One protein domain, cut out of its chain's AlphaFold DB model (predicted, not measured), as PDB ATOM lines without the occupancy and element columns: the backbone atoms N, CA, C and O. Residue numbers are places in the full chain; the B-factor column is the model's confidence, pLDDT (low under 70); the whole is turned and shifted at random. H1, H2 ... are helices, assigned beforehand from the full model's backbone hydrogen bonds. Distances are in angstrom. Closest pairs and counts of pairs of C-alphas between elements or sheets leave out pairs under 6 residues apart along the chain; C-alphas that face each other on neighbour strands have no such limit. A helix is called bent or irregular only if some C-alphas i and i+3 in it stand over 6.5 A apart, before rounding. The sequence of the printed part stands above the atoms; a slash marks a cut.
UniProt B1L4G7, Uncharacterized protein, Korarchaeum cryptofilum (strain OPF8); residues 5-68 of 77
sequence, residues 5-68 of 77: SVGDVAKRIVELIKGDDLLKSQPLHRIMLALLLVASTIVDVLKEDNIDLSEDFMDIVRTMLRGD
ATOM      1  N   SER A   5     -28.059 -40.638  20.446       67.75
ATOM      2  CA  SER A   5     -27.570 -41.870  19.842       67.75
ATOM      3  C   SER A   5     -26.338 -41.588  18.975       67.75
ATOM      4  O   SER A   5     -26.158 -40.491  18.437       67.75
ATOM      5  N   VAL A   6     -25.510 -42.610  18.743       64.19
ATOM      6  CA  VAL A   6     -24.379 -42.534  17.795       64.19
ATOM      7  C   VAL A   6     -24.840 -42.058  16.404       64.19
ATOM      8  O   VAL A   6     -24.111 -41.348  15.707       64.19
ATOM      9  N   GLY A   7     -26.076 -42.392  16.012       66.81
ATOM     10  CA  GLY A   7     -26.689 -41.931  14.767       66.81
ATOM     11  C   GLY A   7     -26.958 -40.422  14.733       66.81
ATOM     12  O   GLY A   7     -26.784 -39.798  13.684       66.81
ATOM     13  N   ASP A   8     -27.306 -39.817  15.870       72.62
ATOM     14  CA  ASP A   8     -27.556 -38.375  15.982       72.62
ATOM     15  C   ASP A   8     -26.257 -37.577  15.889       72.62
ATOM     16  O   ASP A   8     -26.194 -36.561  15.188       72.62
ATOM     17  N   VAL A   9     -25.190 -38.083  16.516       70.19
ATOM     18  CA  VAL A   9     -23.845 -37.514  16.387       70.19
ATOM     19  C   VAL A   9     -23.411 -37.558  14.925       70.19
ATOM     20  O   VAL A   9     -23.092 -36.512  14.362       70.19
ATOM     21  N   ALA A  10     -23.491 -38.730  14.279       67.75
ATOM     22  CA  ALA A  10     -23.130 -38.916  12.871       67.75
ATOM     23  C   ALA A  10     -23.887 -37.957  11.938       67.75
ATOM     24  O   ALA A  10     -23.292 -37.333  11.055       67.75
ATOM     25  N   LYS A  11     -25.194 -37.783  12.159       74.44
ATOM     26  CA  LYS A  11     -26.027 -36.860  11.383       74.44
ATOM     27  C   LYS A  11     -25.567 -35.408  11.539       74.44
ATOM     28  O   LYS A  11     -25.453 -34.697  10.541       74.44
ATOM     29  N   ARG A  12     -25.221 -34.997  12.759       73.88
ATOM     30  CA  ARG A  12     -24.729 -33.646  13.065       73.88
ATOM     31  C   ARG A  12     -23.359 -33.369  12.438       73.88
ATOM     32  O   ARG A  12     -23.140 -32.270  11.935       73.88
ATOM     33  N   ILE A  13     -22.474 -34.373  12.366       71.38
ATOM     34  CA  ILE A  13     -21.203 -34.275  11.617       71.38
ATOM     35  C   ILE A  13     -21.480 -33.990  10.139       71.38
ATOM     36  O   ILE A  13     -20.885 -33.096   9.540       71.38
ATOM     37  N   VAL A  14     -22.404 -34.745   9.540       73.50
ATOM     38  CA  VAL A  14     -22.754 -34.603   8.122       73.50
ATOM     39  C   VAL A  14     -23.373 -33.233   7.839       73.50
ATOM     40  O   VAL A  14     -23.079 -32.640   6.801       73.50
ATOM     41  N   GLU A  15     -24.205 -32.712   8.740       79.88
ATOM     42  CA  GLU A  15     -24.783 -31.369   8.626       79.88
ATOM     43  C   GLU A  15     -23.718 -30.269   8.725       79.88
ATOM     44  O   GLU A  15     -23.721 -29.364   7.889       79.88
ATOM     45  N   LEU A  16     -22.753 -30.385   9.646       76.00
ATOM     46  CA  LEU A  16     -21.610 -29.464   9.740       76.00
ATOM     47  C   LEU A  16     -20.773 -29.466   8.455       76.00
ATOM     48  O   LEU A  16     -20.486 -28.407   7.901       76.00
ATOM     49  N   ILE A  17     -20.458 -30.649   7.919       74.25
ATOM     50  CA  ILE A  17     -19.721 -30.782   6.654       74.25
ATOM     51  C   ILE A  17     -20.509 -30.169   5.489       74.25
ATOM     52  O   ILE A  17     -19.927 -29.534   4.618       74.25
ATOM     53  N   LYS A  18     -21.834 -30.348   5.441       76.19
ATOM     54  CA  LYS A  18     -22.685 -29.773   4.385       76.19
ATOM     55  C   LYS A  18     -22.878 -28.261   4.519       76.19
ATOM     56  O   LYS A  18     -23.195 -27.618   3.519       76.19
ATOM     57  N   GLY A  19     -22.725 -27.700   5.713       79.94
ATOM     58  CA  GLY A  19     -22.855 -26.264   5.964       79.94
ATOM     59  C   GLY A  19     -21.607 -25.455   5.614       79.94
ATOM     60  O   GLY A  19     -21.717 -24.255   5.396       79.94
ATOM     61  N   ASP A  20     -20.446 -26.105   5.515       80.56
ATOM     62  CA  ASP A  20     -19.150 -25.429   5.455       80.56
ATOM     63  C   ASP A  20     -18.376 -25.776   4.172       80.56
ATOM     64  O   ASP A  20     -18.071 -26.936   3.884       80.56
ATOM     65  N   ASP A  21     -18.050 -24.761   3.371       77.94
ATOM     66  CA  ASP A  21     -17.393 -24.942   2.073       77.94
ATOM     67  C   ASP A  21     -15.912 -25.357   2.183       77.94
ATOM     68  O   ASP A  21     -15.386 -26.024   1.282       77.94
ATOM     69  N   LEU A  22     -15.243 -25.055   3.300       73.81
ATOM     70  CA  LEU A  22     -13.891 -25.538   3.589       73.81
ATOM     71  C   LEU A  22     -13.925 -27.039   3.912       73.81
ATOM     72  O   LEU A  22     -13.142 -27.814   3.356       73.81
ATOM     73  N   LEU A  23     -14.883 -27.473   4.735       75.88
ATOM     74  CA  LEU A  23     -15.087 -28.893   5.034       75.88
ATOM     75  C   LEU A  23     -15.489 -29.677   3.779       75.88
ATOM     76  O   LEU A  23     -14.971 -30.769   3.538       75.88
ATOM     77  N   LYS A  24     -16.358 -29.129   2.919       73.94
ATOM     78  CA  LYS A  24     -16.706 -29.764   1.634       73.94
ATOM     79  C   LYS A  24     -15.517 -29.901   0.704       73.94
ATOM     80  O   LYS A  24     -15.388 -30.928   0.049       73.94
ATOM     81  N   SER A  25     -14.667 -28.888   0.602       78.62
ATOM     82  CA  SER A  25     -13.580 -28.889  -0.380       78.62
ATOM     83  C   SER A  25     -12.383 -29.735   0.049       78.62
ATOM     84  O   SER A  25     -11.633 -30.193  -0.810       78.62
ATOM     85  N   GLN A  26     -12.228 -30.019   1.346       82.44
ATOM     86  CA  GLN A  26     -11.023 -30.665   1.861       82.44
ATOM     87  C   GLN A  26     -11.303 -31.969   2.630       82.44
ATOM     88  O   GLN A  26     -11.822 -31.932   3.746       82.44
ATOM     89  N   PRO A  27     -10.912 -33.139   2.084       78.25
ATOM     90  CA  PRO A  27     -11.092 -34.437   2.742       78.25
ATOM     91  C   PRO A  27     -10.431 -34.533   4.124       78.25
ATOM     92  O   PRO A  27     -11.029 -35.092   5.041       78.25
ATOM     93  N   LEU A  28      -9.238 -33.947   4.294       73.69
ATOM     94  CA  LEU A  28      -8.490 -33.989   5.555       73.69
ATOM     95  C   LEU A  28      -9.265 -33.317   6.699       73.69
ATOM     96  O   LEU A  28      -9.382 -33.876   7.784       73.69
ATOM     97  N   HIS A  29      -9.876 -32.161   6.431       72.75
ATOM     98  CA  HIS A  29     -10.659 -31.433   7.426       72.75
ATOM     99  C   HIS A  29     -11.918 -32.197   7.861       72.75
ATOM    100  O   HIS A  29     -12.285 -32.154   9.033       72.75
ATOM    101  N   ARG A  30     -12.551 -32.958   6.956       76.88
ATOM    102  CA  ARG A  30     -13.682 -33.838   7.310       76.88
ATOM    103  C   ARG A  30     -13.247 -34.974   8.233       76.88
ATOM    104  O   ARG A  30     -13.964 -35.290   9.176       76.88
ATOM    105  N   ILE A  31     -12.082 -35.566   7.966       77.00
ATOM    106  CA  ILE A  31     -11.504 -36.632   8.795       77.00
ATOM    107  C   ILE A  31     -11.140 -36.083  10.178       77.00
ATOM    108  O   ILE A  31     -11.527 -36.674  11.182       77.00
ATOM    109  N   MET A  32     -10.479 -34.924  10.245       74.62
ATOM    110  CA  MET A  32     -10.154 -34.267  11.517       74.62
ATOM    111  C   MET A  32     -11.407 -33.938  12.329       74.62
ATOM    112  O   MET A  32     -11.446 -34.214  13.523       74.62
ATOM    113  N   LEU A  33     -12.455 -33.406  11.690       77.19
ATOM    114  CA  LEU A  33     -13.720 -33.125  12.367       77.19
ATOM    115  C   LEU A  33     -14.375 -34.404  12.908       77.19
ATOM    116  O   LEU A  33     -14.846 -34.414  14.042       77.19
ATOM    117  N   ALA A  34     -14.392 -35.481  12.120       74.31
ATOM    118  CA  ALA A  34     -14.937 -36.760  12.563       74.31
ATOM    119  C   ALA A  34     -14.174 -37.312  13.778       74.31
ATOM    120  O   ALA A  34     -14.800 -37.737  14.746       74.31
ATOM    121  N   LEU A  35     -12.838 -37.244  13.762       76.56
ATOM    122  CA  LEU A  35     -11.993 -37.670  14.881       76.56
ATOM    123  C   LEU A  35     -12.234 -36.827  16.141       76.56
ATOM    124  O   LEU A  35     -12.394 -37.387  17.222       76.56
ATOM    125  N   LEU A  36     -12.321 -35.500  16.003       75.94
ATOM    126  CA  LEU A  36     -12.603 -34.594  17.122       75.94
ATOM    127  C   LEU A  36     -13.973 -34.866  17.755       75.94
ATOM    128  O   LEU A  36     -14.110 -34.820  18.974       75.94
ATOM    129  N   LEU A  37     -14.980 -35.180  16.939       73.38
ATOM    130  CA  LEU A  37     -16.326 -35.478  17.429       73.38
ATOM    131  C   LEU A  37     -16.392 -36.834  18.137       73.38
ATOM    132  O   LEU A  37     -17.019 -36.925  19.187       73.38
ATOM    133  N   VAL A  38     -15.698 -37.857  17.632       77.38
ATOM    134  CA  VAL A  38     -15.559 -39.142  18.340       77.38
ATOM    135  C   VAL A  38     -14.843 -38.954  19.679       77.38
ATOM    136  O   VAL A  38     -15.317 -39.458  20.695       77.38
ATOM    137  N   ALA A  39     -13.747 -38.189  19.703       75.94
ATOM    138  CA  ALA A  39     -13.023 -37.884  20.935       75.94
ATOM    139  C   ALA A  39     -13.906 -37.141  21.955       75.94
ATOM    140  O   ALA A  39     -13.877 -37.471  23.136       75.94
ATOM    141  N   SER A  40     -14.738 -36.196  21.501       71.31
ATOM    142  CA  SER A  40     -15.699 -35.491  22.361       71.31
ATOM    143  C   SER A  40     -16.692 -36.449  23.021       71.31
ATOM    144  O   SER A  40     -16.887 -36.368  24.228       71.31
ATOM    145  N   THR A  41     -17.278 -37.380  22.261       72.44
ATOM    146  CA  THR A  41     -18.224 -38.368  22.805       72.44
ATOM    147  C   THR A  41     -17.568 -39.264  23.852       72.44
ATOM    148  O   THR A  41     -18.169 -39.551  24.882       72.44
ATOM    149  N   ILE A  42     -16.325 -39.692  23.611       74.31
ATOM    150  CA  ILE A  42     -15.562 -40.506  24.567       74.31
ATOM    151  C   ILE A  42     -15.352 -39.735  25.879       74.31
ATOM    152  O   ILE A  42     -15.581 -40.283  26.951       74.31
ATOM    153  N   VAL A  43     -14.974 -38.455  25.803       73.38
ATOM    154  CA  VAL A  43     -14.800 -37.600  26.989       73.38
ATOM    155  C   VAL A  43     -16.108 -37.421  27.761       73.38
ATOM    156  O   VAL A  43     -16.080 -37.412  28.990       73.38
ATOM    157  N   ASP A  44     -17.243 -37.280  27.074       70.44
ATOM    158  CA  ASP A  44     -18.543 -37.121  27.731       70.44
ATOM    159  C   ASP A  44     -18.959 -38.391  28.490       70.44
ATOM    160  O   ASP A  44     -19.321 -38.293  29.661       70.44
ATOM    161  N   VAL A  45     -18.792 -39.577  27.892       74.31
ATOM    162  CA  VAL A  45     -19.034 -40.869  28.570       74.31
ATOM    163  C   VAL A  45     -18.124 -41.035  29.791       74.31
ATOM    164  O   VAL A  45     -18.567 -41.421  30.866       74.31
ATOM    165  N   LEU A  46     -16.842 -40.692  29.660       72.12
ATOM    166  CA  LEU A  46     -15.878 -40.841  30.753       72.12
ATOM    167  C   LEU A  46     -16.158 -39.872  31.915       72.12
ATOM    168  O   LEU A  46     -15.955 -40.228  33.075       72.12
ATOM    169  N   LYS A  47     -16.699 -38.680  31.631       70.81
ATOM    170  CA  LYS A  47     -17.186 -37.756  32.668       70.81
ATOM    171  C   LYS A  47     -18.397 -38.300  33.422       70.81
ATOM    172  O   LYS A  47     -18.485 -38.061  34.625       70.81
ATOM    173  N   GLU A  48     -19.319 -38.992  32.751       78.94
ATOM    174  CA  GLU A  48     -20.472 -39.625  33.413       78.94
ATOM    175  C   GLU A  48     -20.024 -40.688  34.428       78.94
ATOM    176  O   GLU A  48     -20.593 -40.776  35.517       78.94
ATOM    177  N   ASP A  49     -18.927 -41.388  34.135       78.62
ATOM    178  CA  ASP A  49     -18.307 -42.377  35.025       78.62
ATOM    179  C   ASP A  49     -17.342 -41.768  36.073       78.62
ATOM    180  O   ASP A  49     -16.680 -42.505  36.808       78.62
ATOM    181  N   ASN A  50     -17.260 -40.431  36.194       79.88
ATOM    182  CA  ASN A  50     -16.288 -39.708  37.039       79.88
ATOM    183  C   ASN A  50     -14.817 -40.100  36.781       79.88
ATOM    184  O   ASN A  50     -13.971 -39.998  37.675       79.88
ATOM    185  N   ILE A  51     -14.497 -40.536  35.564       75.44
ATOM    186  CA  ILE A  51     -13.126 -40.827  35.150       75.44
ATOM    187  C   ILE A  51     -12.478 -39.511  34.715       75.44
ATOM    188  O   ILE A  51     -12.886 -38.887  33.734       75.44
ATOM    189  N   ASP A  52     -11.464 -39.070  35.461       75.00
ATOM    190  CA  ASP A  52     -10.673 -37.892  35.113       75.00
ATOM    191  C   ASP A  52      -9.579 -38.259  34.101       75.00
ATOM    192  O   ASP A  52      -8.687 -39.046  34.398       75.00
ATOM    193  N   LEU A  53      -9.647 -37.659  32.912       70.69
ATOM    194  CA  LEU A  53      -8.696 -37.865  31.814       70.69
ATOM    195  C   LEU A  53      -7.624 -36.778  31.749       70.69
ATOM    196  O   LEU A  53      -6.887 -36.703  30.767       70.69
ATOM    197  N   SER A  54      -7.571 -35.874  32.728       72.62
ATOM    198  CA  SER A  54      -6.636 -34.751  32.712       72.62
ATOM    199  C   SER A  54      -5.176 -35.213  32.646       72.62
ATOM    200  O   SER A  54      -4.385 -34.617  31.913       72.62
ATOM    201  N   GLU A  55      -4.831 -36.301  33.338       73.44
ATOM    202  CA  GLU A  55      -3.490 -36.890  33.319       73.44
ATOM    203  C   GLU A  55      -3.187 -37.575  31.976       73.44
ATOM    204  O   GLU A  55      -2.198 -37.220  31.332       73.44
ATOM    205  N   ASP A  56      -4.087 -38.437  31.487       75.62
ATOM    206  CA  ASP A  56      -3.953 -39.108  30.183       75.62
ATOM    207  C   ASP A  56      -3.834 -38.100  29.028       75.62
ATOM    208  O   ASP A  56      -2.994 -38.235  28.135       75.62
ATOM    209  N   PHE A  57      -4.645 -37.039  29.052       70.81
ATOM    210  CA  PHE A  57      -4.585 -35.963  28.069       70.81
ATOM    211  C   PHE A  57      -3.237 -35.238  28.112       70.81
ATOM    212  O   PHE A  57      -2.633 -34.982  27.066       70.81
ATOM    213  N   MET A  58      -2.739 -34.919  29.310       69.81
ATOM    214  CA  MET A  58      -1.439 -34.271  29.474       69.81
ATOM    215  C   MET A  58      -0.288 -35.166  29.015       69.81
ATOM    216  O   MET A  58       0.674 -34.653  28.439       69.81
ATOM    217  N   ASP A  59      -0.381 -36.479  29.204       74.62
ATOM    218  CA  ASP A  59       0.628 -37.426  28.737       74.62
ATOM    219  C   ASP A  59       0.601 -37.615  27.217       74.62
ATOM    220  O   ASP A  59       1.663 -37.612  26.587       74.62
ATOM    221  N   ILE A  60      -0.579 -37.641  26.592       70.62
ATOM    222  CA  ILE A  60      -0.714 -37.609  25.127       70.62
ATOM    223  C   ILE A  60      -0.094 -36.324  24.558       70.62
ATOM    224  O   ILE A  60       0.707 -36.380  23.623       70.62
ATOM    225  N   VAL A  61      -0.411 -35.160  25.137       64.94
ATOM    226  CA  VAL A  61       0.140 -33.865  24.702       64.94
ATOM    227  C   VAL A  61       1.657 -33.826  24.885       64.94
ATOM    228  O   VAL A  61       2.368 -33.411  23.974       64.94
ATOM    229  N   ARG A  62       2.181 -34.294  26.025       71.12
ATOM    230  CA  ARG A  62       3.631 -34.397  26.255       71.12
ATOM    231  C   ARG A  62       4.304 -35.311  25.241       71.12
ATOM    232  O   ARG A  62       5.384 -34.965  24.777       71.12
ATOM    233  N   THR A  63       3.686 -36.436  24.895       71.25
ATOM    234  CA  THR A  63       4.218 -37.389  23.910       71.25
ATOM    235  C   THR A  63       4.266 -36.755  22.521       71.25
ATOM    236  O   THR A  63       5.322 -36.733  21.897       71.25
ATOM    237  N   MET A  64       3.180 -36.109  22.085       61.00
ATOM    238  CA  MET A  64       3.153 -35.389  20.805       61.00
ATOM    239  C   MET A  64       4.149 -34.217  20.754       61.00
ATOM    240  O   MET A  64       4.780 -33.992  19.726       61.00
ATOM    241  N   LEU A  65       4.319 -33.472  21.852       65.62
ATOM    242  CA  LEU A  65       5.240 -32.329  21.921       65.62
ATOM    243  C   LEU A  65       6.712 -32.729  22.055       65.62
ATOM    244  O   LEU A  65       7.584 -31.943  21.688       65.62
ATOM    245  N   ARG A  66       7.006 -33.920  22.591       65.56
ATOM    246  CA  ARG A  66       8.377 -34.441  22.676       65.56
ATOM    247  C   ARG A  66       8.931 -34.857  21.315       65.56
ATOM    248  O   ARG A  66      10.142 -34.980  21.196       65.56
ATOM    249  N   GLY A  67       8.083 -34.997  20.294       54.78
ATOM    250  CA  GLY A  67       8.513 -35.362  18.941       54.78
ATOM    251  C   GLY A  67       8.956 -36.820  18.805       54.78
ATOM    252  O   GLY A  67       9.338 -37.227  17.711       54.78
ATOM    253  N   ASP A  68       8.857 -37.605  19.879       57.91
ATOM    254  CA  ASP A  68       8.943 -39.060  19.848       57.91
ATOM    255  C   ASP A  68       7.602 -39.571  19.310       57.91
ATOM    256  O   ASP A  68       6.747 -40.007  20.073       57.91
TER     257      ASP A  68
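What this domain is: This is residues 5 to 68 of the 77 residues of an uncharacterized protein of Korarchaeum cryptofilum (strain OPF8) (UniProt B1L4G7). The model is a flat, open zigzag of helices: the long helix H3 runs through the middle, with H1 side by side with its first half and running back the opposite way, and the very short H2 at the turn between them. At the far end of H3 the chain folds over through residues 49 to 53 into H4, which stands free as an arm and touches no other helix. The printed part has 64 residues with four named helices, in the order H1, H2, H3, H4 along the chain, and no named strand; the class is all helix. The whole is loose, with a radius of gyration of the C-alphas of 14.7 A, and its C-alphas span 35 by 32 by 12 A along the three main axes.

Where its parts are: H3, the longest helix by residues, holds residues 27 to 48, 22 residues from Pro 27 to Glu 48. It begins with C-alpha 27 at (-11.092, -34.437, 2.742) and ends with C-alpha 48 at (-20.472, -39.625, 33.413), a length of 32.5 A from first to last C-alpha, most of it along rising z. H1 holds residues 6 to 19, 14 residues, and is 20.2 A long; it begins with C-alpha 6 at (-24.379, -42.534, 17.795). H2 holds residues 21 to 25, five residues, and measures 6.0 A from first to last C-alpha. H4 holds residues 54 to 66, 13 residues, and is 18.1 A long; it ends with C-alpha 66 at (8.377, -34.441, 22.676). No helix is bent or irregular.

How they stand to each other: H3 touches H1, with 5 pairs of C-alphas within 8 A, and it does so with residues 30 to 37 alone. The closest C-alphas of the two are those of Ile 17 and Arg 30, 6.8 A apart. They run opposite ways at a steep tilt of 36 degrees, only just past shallow, and their centres are 11.9 A apart. H3 and H2 touch only at the corner by their link, with residues 29 to 30 of H3 alone; the closest C-alphas are those of Leu 23 and Arg 30, 5.6 A apart. H1 and H2 also touch only at the corner, and only just, with 3 pairs of C-alphas within 8 A. Their closest C-alphas are those of Ile 17 and Leu 23, 5.3 A apart, and H1 takes part with residues 17 to 18 alone. H4 touches no helix: it is apart from H1, from H2 and also from H3, which comes before it in the chain. In H1, H2, H3 and H4 every backbone O i to N i+4 pair is within hydrogen-bond range.

The domain as a whole: The two C-alphas farthest apart are those of Ser 25 and Asn 50, at 39.0 A. From Ser 5 to Asp 68, the first and last printed residues, the C-alphas are 36.6 A apart. Residues 44 to 50, of which 44 to 48 belong to H3, stand free, and so do residues 54 to 68, of which 54 to 66 belong to H4. Without these stretches the body has 42 residues and spans 37 by 20 by 11 A, with a radius of gyration of 11.5 A. The links H1 to H2 and H2 to H3 are tight, with one residue each, and the link H3 to H4, with five residues, is tight too. The printed part has no cut. The mean pLDDT of the printed part is 73.0; the residues under 70 are 5 to 7, 10, 58, 61 and 64 to 68.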